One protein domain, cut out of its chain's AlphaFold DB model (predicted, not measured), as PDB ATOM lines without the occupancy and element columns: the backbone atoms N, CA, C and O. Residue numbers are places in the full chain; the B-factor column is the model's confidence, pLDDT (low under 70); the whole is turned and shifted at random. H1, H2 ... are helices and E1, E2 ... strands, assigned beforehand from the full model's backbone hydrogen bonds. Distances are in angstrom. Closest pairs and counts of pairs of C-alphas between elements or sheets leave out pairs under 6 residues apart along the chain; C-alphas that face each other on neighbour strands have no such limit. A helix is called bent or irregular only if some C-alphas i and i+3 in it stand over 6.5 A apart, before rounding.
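AT A GLANCE: This is residues 8 to 69 of the 69 residues of the protein "Putative His-Xaa-Ser system protein HxsD" of Providencia alcalifaciens 205/92 (UniProt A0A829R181). A small two-stranded hairpin, E1 and E2, sits at one end of a long bent helix, H1, whose far arm sticks out with nothing packed on it. The helix makes the length of a rod whose C-alphas span 63 by 24 by 18 A. The printed part has 62 residues, with two named strands followed by one named helix, in the order E1, E2, H1; the sheet is E1 - E2, antiparallel, and the class is mixed, helices and strands. The whole is extended, with a radius of gyration of the C-alphas of 20.3 A.

HOW THE PARTS SIT: Begin at E1, residues 8 to 12, and go on through a tight link to E2, residues 15 to 20. They form a hairpin, antiparallel at 159 degrees; look for N 8 and O 19 at 2.8 A and N 17 and O 10 at 2.9 A, within hydrogen-bond range. A second tight link leads to H1, residues 25 to 67, assigned as one helix by its hydrogen bonds but bent: C-alphas 47 and 50 are 7.5 A apart. Its arms H1a, residues 25 to 47, and H1b, residues 50 to 67, stand at a steep tilt of 56 degrees. In both arms every O i to N i+4 pair is within hydrogen-bond range. The closest C-alphas of E2 and H1a are those of Phe 20 and Thr 27, 7.8 A apart. E1 is apart from both arms, and E2 is apart from H1b.

IN THESE COORDINATES: Find C-alpha 8 at (58.004, 30.776, -35.461), where E1 begins; it measures 12.7 A from first to last C-alpha, and E2 16.0 A. From C-alpha 25 at (51.174, 34.755, -50.171), H1a runs 32.9 A; H1b then runs 25.7 A to C-alpha 67 at (26.150, 10.666, -4.186).

THE WHOLE: The two C-alphas farthest apart, those of Asn 24 and Lys 69, are 63.7 A apart. Residues 32 to 69, of which 32 to 67 belong to H1, stand free, as do residues 22 to 27. The printed part has no cut and no long link. Its mean pLDDT is 93.6, and residue 69, the chain's last, is under 70.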
ATOM      1  N   ALA A   8      57.581  30.824 -36.852       91.12
ATOM      2  CA  ALA A   8      58.004  30.776 -35.461       91.12
ATOM      3  C   ALA A   8      57.286  31.873 -34.665       91.12
ATOM      4  O   ALA A   8      57.027  32.956 -35.191       91.12
ATOM      5  N   ILE A   9      56.971  31.592 -33.401       91.44
ATOM      6  CA  ILE A   9      56.370  32.555 -32.476       91.44
ATOM      7  C   ILE A   9      57.328  32.736 -31.305       91.44
ATOM      8  O   ILE A   9      57.708  31.761 -30.658       91.44
ATOM      9  N   GLU A  10      57.699  33.980 -31.038       94.12
ATOM     10  CA  GLU A  10      58.517  34.376 -29.900       94.12
ATOM     11  C   GLU A  10      57.674  35.205 -28.937       94.12
ATOM     12  O   GLU A  10      57.060  36.200 -29.330       94.12
ATOM     13  N   ASP A  11      57.664  34.800 -27.670       93.38
ATOM     14  CA  ASP A  11      57.044  35.571 -26.600       93.38
ATOM     15  C   ASP A  11      57.998  36.689 -26.163       93.38
ATOM     16  O   ASP A  11      59.114  36.434 -25.701       93.38
ATOM     17  N   ARG A  12      57.583  37.939 -26.368       93.19
ATOM     18  CA  ARG A  12      58.275  39.141 -25.893       93.19
ATOM     19  C   ARG A  12      57.433  39.774 -24.797       93.19
ATOM     20  O   ARG A  12      56.221  39.622 -24.771       93.19
ATOM     21  N   GLU A  13      58.054  40.592 -23.948       90.75
ATOM     22  CA  GLU A  13      57.428  41.132 -22.726       90.75
ATOM     23  C   GLU A  13      56.012  41.726 -22.888       90.75
ATOM     24  O   GLU A  13      55.253  41.760 -21.920       90.75
ATOM     25  N   LYS A  14      55.650  42.242 -24.072       92.06
ATOM     26  CA  LYS A  14      54.339  42.860 -24.343       92.06
ATOM     27  C   LYS A  14      53.677  42.399 -25.641       92.06
ATOM     28  O   LYS A  14      52.602  42.895 -25.971       92.06
ATOM     29  N   GLU A  15      54.312  41.513 -26.398       91.00
ATOM     30  CA  GLU A  15      53.855  41.140 -27.736       91.00
ATOM     31  C   GLU A  15      54.330  39.741 -28.122       91.00
ATOM     32  O   GLU A  15      55.374  39.278 -27.674       91.00
ATOM     33  N   LEU A  16      53.582  39.093 -29.010       91.19
ATOM     34  CA  LEU A  16      54.041  37.889 -29.689       91.19
ATOM     35  C   LEU A  16      54.645  38.300 -31.029       91.19
ATOM     36  O   LEU A  16      53.943  38.840 -31.887       91.19
ATOM     37  N   ALA A  17      55.935  38.042 -31.215       93.00
ATOM     38  CA  ALA A  17      56.588  38.247 -32.497       93.00
ATOM     39  C   ALA A  17      56.437  36.991 -33.355       93.00
ATOM     40  O   ALA A  17      56.825  35.897 -32.950       93.00
ATOM     41  N   VAL A  18      55.867  37.152 -34.549       91.88
ATOM     42  CA  VAL A  18      55.671  36.063 -35.510       91.88
ATOM     43  C   VAL A  18      56.653  36.239 -36.656       91.88
ATOM     44  O   VAL A  18      56.645  37.266 -37.332       91.88
ATOM     45  N   THR A  19      57.486  35.226 -36.880       92.88
ATOM     46  CA  THR A  19      58.490  35.215 -37.947       92.88
ATOM     47  C   THR A  19      58.153  34.119 -38.942       92.88
ATOM     48  O   THR A  19      58.114  32.948 -38.578       92.88
ATOM     49  N   PHE A  20      57.923  34.481 -40.199       92.12
ATOM     50  CA  PHE A  20      57.622  33.528 -41.266       92.12
ATOM     51  C   PHE A  20      58.905  32.917 -41.832       92.12
ATOM     52  O   PHE A  20      59.884  33.630 -42.054       92.12
ATOM     53  N   VAL A  21      58.893  31.605 -42.073       88.06
ATOM     54  CA  VAL A  21      60.015  30.886 -42.702       88.06
ATOM     55  C   VAL A  21      60.143  31.278 -44.176       88.06
ATOM     56  O   VAL A  21      61.252  31.474 -44.666       88.06
ATOM     57  N   ASP A  22      59.009  31.435 -44.859       85.94
ATOM     58  CA  ASP A  22      58.909  31.994 -46.206       85.94
ATOM     59  C   ASP A  22      57.769  33.020 -46.246       85.94
ATOM     60  O   ASP A  22      56.668  32.768 -45.755       85.94
ATOM     61  N   ASN A  23      58.030  34.192 -46.825       83.62
ATOM     62  CA  ASN A  23      57.070  35.292 -46.906       83.62
ATOM     63  C   ASN A  23      56.264  35.226 -48.211       83.62
ATOM     64  O   ASN A  23      56.183  36.201 -48.959       83.62
ATOM     65  N   ASN A  24      55.719  34.048 -48.511       91.44
ATOM     66  CA  ASN A  24      54.869  33.840 -49.676       91.44
ATOM     67  C   ASN A  24      53.385  34.062 -49.332       91.44
ATOM     68  O   ASN A  24      52.950  33.883 -48.189       91.44
ATOM     69  N   ASP A  25      52.592  34.417 -50.345       93.94
ATOM     70  CA  ASP A  25      51.174  34.755 -50.171       93.94
ATOM     71  C   ASP A  25      50.361  33.610 -49.551       93.94
ATOM     72  O   ASP A  25      49.469  33.854 -48.740       93.94
ATOM     73  N   SER A  26      50.675  32.352 -49.885       91.44
ATOM     74  CA  SER A  26      49.972  31.188 -49.333       91.44
ATOM     75  C   SER A  26      50.197  31.016 -47.830       91.44
ATOM     76  O   SER A  26      49.247  30.725 -47.099       91.44
ATOM     77  N   THR A  27      51.424  31.242 -47.361       90.50
ATOM     78  CA  THR A  27      51.799  31.129 -45.946       90.50
ATOM     79  C   THR A  27      51.129  32.235 -45.142       90.50
ATOM     80  O   THR A  27      50.499  31.966 -44.117       90.50
ATOM     81  N   LEU A  28      51.183  33.472 -45.646       92.50
ATOM     82  CA  LEU A  28      50.501  34.612 -45.035       92.50
ATOM     83  C   LEU A  28      48.990  34.390 -44.971       92.50
ATOM     84  O   LEU A  28      48.387  34.556 -43.912       92.50
ATOM     85  N   TYR A  29      48.375  33.974 -46.082       93.56
ATOM     86  CA  TYR A  29      46.940  33.705 -46.142       93.56
ATOM     87  C   TYR A  29      46.515  32.668 -45.100       93.56
ATOM     88  O   TYR A  29      45.585  32.911 -44.327       93.56
ATOM     89  N   ARG A  30      47.230  31.538 -45.027       93.19
ATOM     90  CA  ARG A  30      46.954  30.474 -44.057       93.19
ATOM     91  C   ARG A  30      47.091  30.969 -42.620       93.19
ATOM     92  O   ARG A  30      46.237  30.668 -41.787       93.19
ATOM     93  N   PHE A  31      48.130  31.747 -42.325       93.06
ATOM     94  CA  PHE A  31      48.318  32.325 -41.000       93.06
ATOM     95  C   PHE A  31      47.163  33.255 -40.610       93.06
ATOM     96  O   PHE A  31      46.586  33.105 -39.532       93.06
ATOM     97  N   TYR A  32      46.767  34.172 -41.497       93.94
ATOM     98  CA  TYR A  32      45.652  35.085 -41.233       93.94
ATOM     99  C   TYR A  32      44.317  34.357 -41.083       93.94
ATOM    100  O   TYR A  32      43.502  34.753 -40.249       93.94
ATOM    101  N   GLN A  33      44.101  33.280 -41.839       95.69
ATOM    102  CA  GLN A  33      42.931  32.425 -41.673       95.69
ATOM    103  C   GLN A  33      42.887  31.816 -40.264       95.69
ATOM    104  O   GLN A  33      41.874  31.933 -39.577       95.69
ATOM    105  N   LEU A  34      43.996  31.238 -39.793       94.62
ATOM    106  CA  LEU A  34      44.076  30.658 -38.448       94.62
ATOM    107  C   LEU A  34      43.914  31.714 -37.348       94.62
ATOM    108  O   LEU A  34      43.237  31.466 -36.349       94.62
ATOM    109  N   LEU A  35      44.494  32.902 -37.530       94.38
ATOM    110  CA  LEU A  35      44.333  34.015 -36.596       94.38
ATOM    111  C   LEU A  35      42.873  34.487 -36.525       94.38
ATOM    112  O   LEU A  35      42.368  34.801 -35.441       94.38
ATOM    113  N   ASN A  36      42.178  34.516 -37.665       97.38
ATOM    114  CA  ASN A  36      40.757  34.838 -37.727       97.38
ATOM    115  C   ASN A  36      39.917  33.780 -36.999       97.38
ATOM    116  O   ASN A  36      39.120  34.133 -36.129       97.38
ATOM    117  N   ASP A  37      40.163  32.497 -37.274       97.56
ATOM    118  CA  ASP A  37      39.483  31.378 -36.618       97.56
ATOM    119  C   ASP A  37      39.671  31.413 -35.098       97.56
ATOM    120  O   ASP A  37      38.710  31.237 -34.344       97.56
ATOM    121  N   TYR A  38      40.897  31.672 -34.634       95.25
ATOM    122  CA  TYR A  38      41.193  31.853 -33.213       95.25
ATOM    123  C   TYR A  38      40.394  33.021 -32.622       95.25
ATOM    124  O   TYR A  38      39.709  32.859 -31.613       95.25
ATOM    125  N   SER A  39      40.416  34.178 -33.284       96.19
ATOM    126  CA  SER A  39      39.713  35.380 -32.822       96.19
ATOM    127  C   SER A  39      38.201  35.163 -32.725       96.19
ATOM    128  O   SER A  39      37.565  35.603 -31.765       96.19
ATOM    129  N   LEU A  40      37.611  34.459 -33.696       97.88
ATOM    130  CA  LEU A  40      36.194  34.101 -33.681       97.88
ATOM    131  C   LEU A  40      35.866  33.139 -32.535       97.88
ATOM    132  O   LEU A  40      34.867  33.338 -31.838       97.88
ATOM    133  N   ARG A  41      36.708  32.124 -32.304       97.06
ATOM    134  CA  ARG A  41      36.541  31.188 -31.181       97.06
ATOM    135  C   ARG A  41      36.595  31.909 -29.843       97.06
ATOM    136  O   ARG A  41      35.738  31.646 -29.006       97.06
ATOM    137  N   GLU A  42      37.521  32.846 -29.667       96.94
ATOM    138  CA  GLU A  42      37.642  33.604 -28.422       96.94
ATOM    139  C   GLU A  42      36.415  34.492 -28.176       96.94
ATOM    140  O   GLU A  42      35.853  34.509 -27.082       96.94
ATOM    141  N   GLN A  43      35.902  35.154 -29.217       97.19
ATOM    142  CA  GLN A  43      34.659  35.924 -29.114       97.19
ATOM    143  C   GLN A  43      33.450  35.050 -28.750       97.19
ATOM    144  O   GLN A  43      32.597  35.465 -27.959       97.19
ATOM    145  N   ILE A  44      33.350  33.852 -29.330       96.56
ATOM    146  CA  ILE A  44      32.299  32.885 -28.994       96.56
ATOM    147  C   ILE A  44      32.475  32.388 -27.559       96.56
ATOM    148  O   ILE A  44      31.484  32.282 -26.832       96.56
ATOM    149  N   ASP A  45      33.703  32.104 -27.123       96.31
ATOM    150  CA  ASP A  45      33.969  31.676 -25.753       96.31
ATOM    151  C   ASP A  45      33.528  32.748 -24.764       96.31
ATOM    152  O   ASP A  45      32.692  32.459 -23.916       96.31
ATOM    153  N   ILE A  46      33.954  34.001 -24.940       96.75
ATOM    154  CA  ILE A  46      33.549  35.124 -24.082       96.75
ATOM    155  C   ILE A  46      32.020  35.209 -23.962       96.75
ATOM    156  O   ILE A  46      31.486  35.342 -22.859       96.75
ATOM    157  N   LYS A  47      31.293  35.072 -25.079       96.38
ATOM    158  CA  LYS A  47      29.821  35.135 -25.098       96.38
ATOM    159  C   LYS A  47      29.144  33.919 -24.461       96.38
ATOM    160  O   LYS A  47      28.027  34.037 -23.964       96.38
ATOM    161  N   THR A  48      29.781  32.750 -24.482       96.00
ATOM    162  CA  THR A  48      29.168  31.479 -24.051       96.00
ATOM    163  C   THR A  48      29.709  30.943 -22.726       96.00
ATOM    164  O   THR A  48      29.094  30.048 -22.140       96.00
ATOM    165  N   ARG A  49      30.809  31.500 -22.203       95.75
ATOM    166  CA  ARG A  49      31.527  31.027 -21.009       95.75
ATOM    167  C   ARG A  49      30.614  30.918 -19.799       95.75
ATOM    168  O   ARG A  49      30.641  29.908 -19.095       95.75
ATOM    169  N   HIS A  50      29.766  31.921 -19.578       95.12
ATOM    170  CA  HIS A  50      28.847  31.911 -18.444       95.12
ATOM    171  C   HIS A  50      27.805  30.791 -18.558       95.12
ATOM    172  O   HIS A  50      27.606  30.041 -17.601       95.12
ATOM    173  N   VAL A  51      27.183  30.636 -19.729       96.12
ATOM    174  CA  VAL A  51      26.180  29.589 -19.978       96.12
ATOM    175  C   VAL A  51      26.806  28.204 -19.816       96.12
ATOM    176  O   VAL A  51      26.251  27.364 -19.109       96.12
ATOM    177  N   ARG A  52      27.999  27.983 -20.384       95.38
ATOM    178  CA  ARG A  52      28.744  26.721 -20.250       95.38
ATOM    179  C   ARG A  52      29.050  26.401 -18.785       95.38
ATOM    180  O   ARG A  52      28.788  25.288 -18.339       95.38
ATOM    181  N   SER A  53      29.517  27.393 -18.027       96.12
ATOM    182  CA  SER A  53      29.799  27.247 -16.591       96.12
ATOM    183  C   SER A  53      28.532  26.933 -15.788       96.12
ATOM    184  O   SER A  53      28.548  26.076 -14.914       96.12
ATOM    185  N   SER A  54      27.408  27.576 -16.118       96.88
ATOM    186  CA  SER A  54      26.112  27.324 -15.475       96.88
ATOM    187  C   SER A  54      25.623  25.890 -15.704       96.88
ATOM    188  O   SER A  54      25.164  25.236 -14.768       96.88
ATOM    189  N   ILE A  55      25.771  25.371 -16.927       96.62
ATOM    190  CA  ILE A  55      25.437  23.977 -17.251       96.62
ATOM    191  C   ILE A  55      26.315  23.016 -16.441       96.62
ATOM    192  O   ILE A  55      25.781  22.108 -15.807       96.62
ATOM    193  N   ILE A  56      27.634  23.238 -16.415       96.81
ATOM    194  CA  ILE A  56      28.575  22.402 -15.654       96.81
ATOM    195  C   ILE A  56      28.199  22.382 -14.170       96.81
ATOM    196  O   ILE A  56      28.056  21.309 -13.593       96.81
ATOM    197  N   ASN A  57      27.953  23.548 -13.570       97.56
ATOM    198  CA  ASN A  57      27.591  23.643 -12.156       97.56
ATOM    199  C   ASN A  57      26.283  22.907 -11.836       97.56
ATOM    200  O   ASN A  57      26.199  22.232 -10.816       97.56
ATOM    201  N   LYS A  58      25.275  22.987 -12.716       97.19
ATOM    202  CA  LYS A  58      24.023  22.231 -12.548       97.19
ATOM    203  C   LYS A  58      24.246  20.721 -12.598       97.19
ATOM    204  O   LYS A  58      23.641  19.994 -11.816       97.19
ATOM    205  N   VAL A  59      25.098  20.252 -13.510       97.50
ATOM    206  CA  VAL A  59      25.439  18.827 -13.614       97.50
ATOM    207  C   VAL A  59      26.174  18.357 -12.361       97.50
ATOM    208  O   VAL A  59      25.802  17.328 -11.805       97.50
ATOM    209  N   LEU A  60      27.165  19.120 -11.887       96.75
ATOM    210  CA  LEU A  60      27.908  18.796 -10.666       96.75
ATOM    211  C   LEU A  60      26.987  18.739  -9.442       96.75
ATOM    212  O   LEU A  60      26.977  17.727  -8.751       96.75
ATOM    213  N   ALA A  61      26.123  19.741  -9.250       96.44
ATOM    214  CA  ALA A  61      25.157  19.745  -8.150       96.44
ATOM    215  C   ALA A  61      24.220  18.523  -8.187       96.44
ATOM    216  O   ALA A  61      23.973  17.889  -7.165       96.44
ATOM    217  N   SER A  62      23.739  18.142  -9.376       96.62
ATOM    218  CA  SER A  62      22.896  16.951  -9.535       96.62
ATOM    219  C   SER A  62      23.636  15.646  -9.211       96.62
ATOM    220  O   SER A  62      23.022  14.696  -8.723       96.62
ATOM    221  N   LEU A  63      24.941  15.570  -9.485       96.25
ATOM    222  CA  LEU A  63      25.762  14.421  -9.104       96.25
ATOM    223  C   LEU A  63      25.981  14.375  -7.590       96.25
ATOM    224  O   LEU A  63      25.794  13.313  -6.998       96.25
ATOM    225  N   ASP A  64      26.294  15.510  -6.967       95.94
ATOM    226  CA  ASP A  64      26.492  15.609  -5.517       95.94
ATOM    227  C   ASP A  64      25.230  15.193  -4.746       95.94
ATOM    228  O   ASP A  64      25.311  14.413  -3.795       95.94
ATOM    229  N   GLU A  65      24.044  15.619  -5.197       95.50
ATOM    230  CA  GLU A  65      22.755  15.202  -4.623       95.50
ATOM    231  C   GLU A  65      22.518  13.687  -4.702       95.50
ATOM    232  O   GLU A  65      21.872  13.105  -3.828       95.50
ATOM    233  N   ARG A  66      23.009  13.036  -5.762       95.44
ATOM    234  CA  ARG A  66      22.868  11.586  -5.959       95.44
ATOM    235  C   ARG A  66      23.868  10.787  -5.136       95.44
ATOM    236  O   ARG A  66      23.532   9.681  -4.737       95.44
ATOM    237  N   LEU A  67      25.073  11.317  -4.936       94.50
ATOM    238  CA  LEU A  67      26.150  10.666  -4.186       94.50
ATOM    239  C   LEU A  67      26.038  10.882  -2.671       94.50
ATOM    240  O   LEU A  67      26.589  10.099  -1.908       94.50
ATOM    241  N   SER A  68      25.329  11.926  -2.238       86.44
ATOM    242  CA  SER A  68      25.070  12.216  -0.818       86.44
ATOM    243  C   SER A  68      23.869  11.445  -0.242       86.44
ATOM    244  O   SER A  68      23.473  11.694   0.896       86.44
ATOM    245  N   LYS A  69      23.270  10.543  -1.029       56.72
ATOM    246  CA  LYS A  69      22.230   9.592  -0.617       56.72
ATOM    247  C   LYS A  69      22.820   8.196  -0.500       56.72
ATOM    248  O   LYS A  69      22.390   7.483   0.430       56.72
TER     249      LYS A  69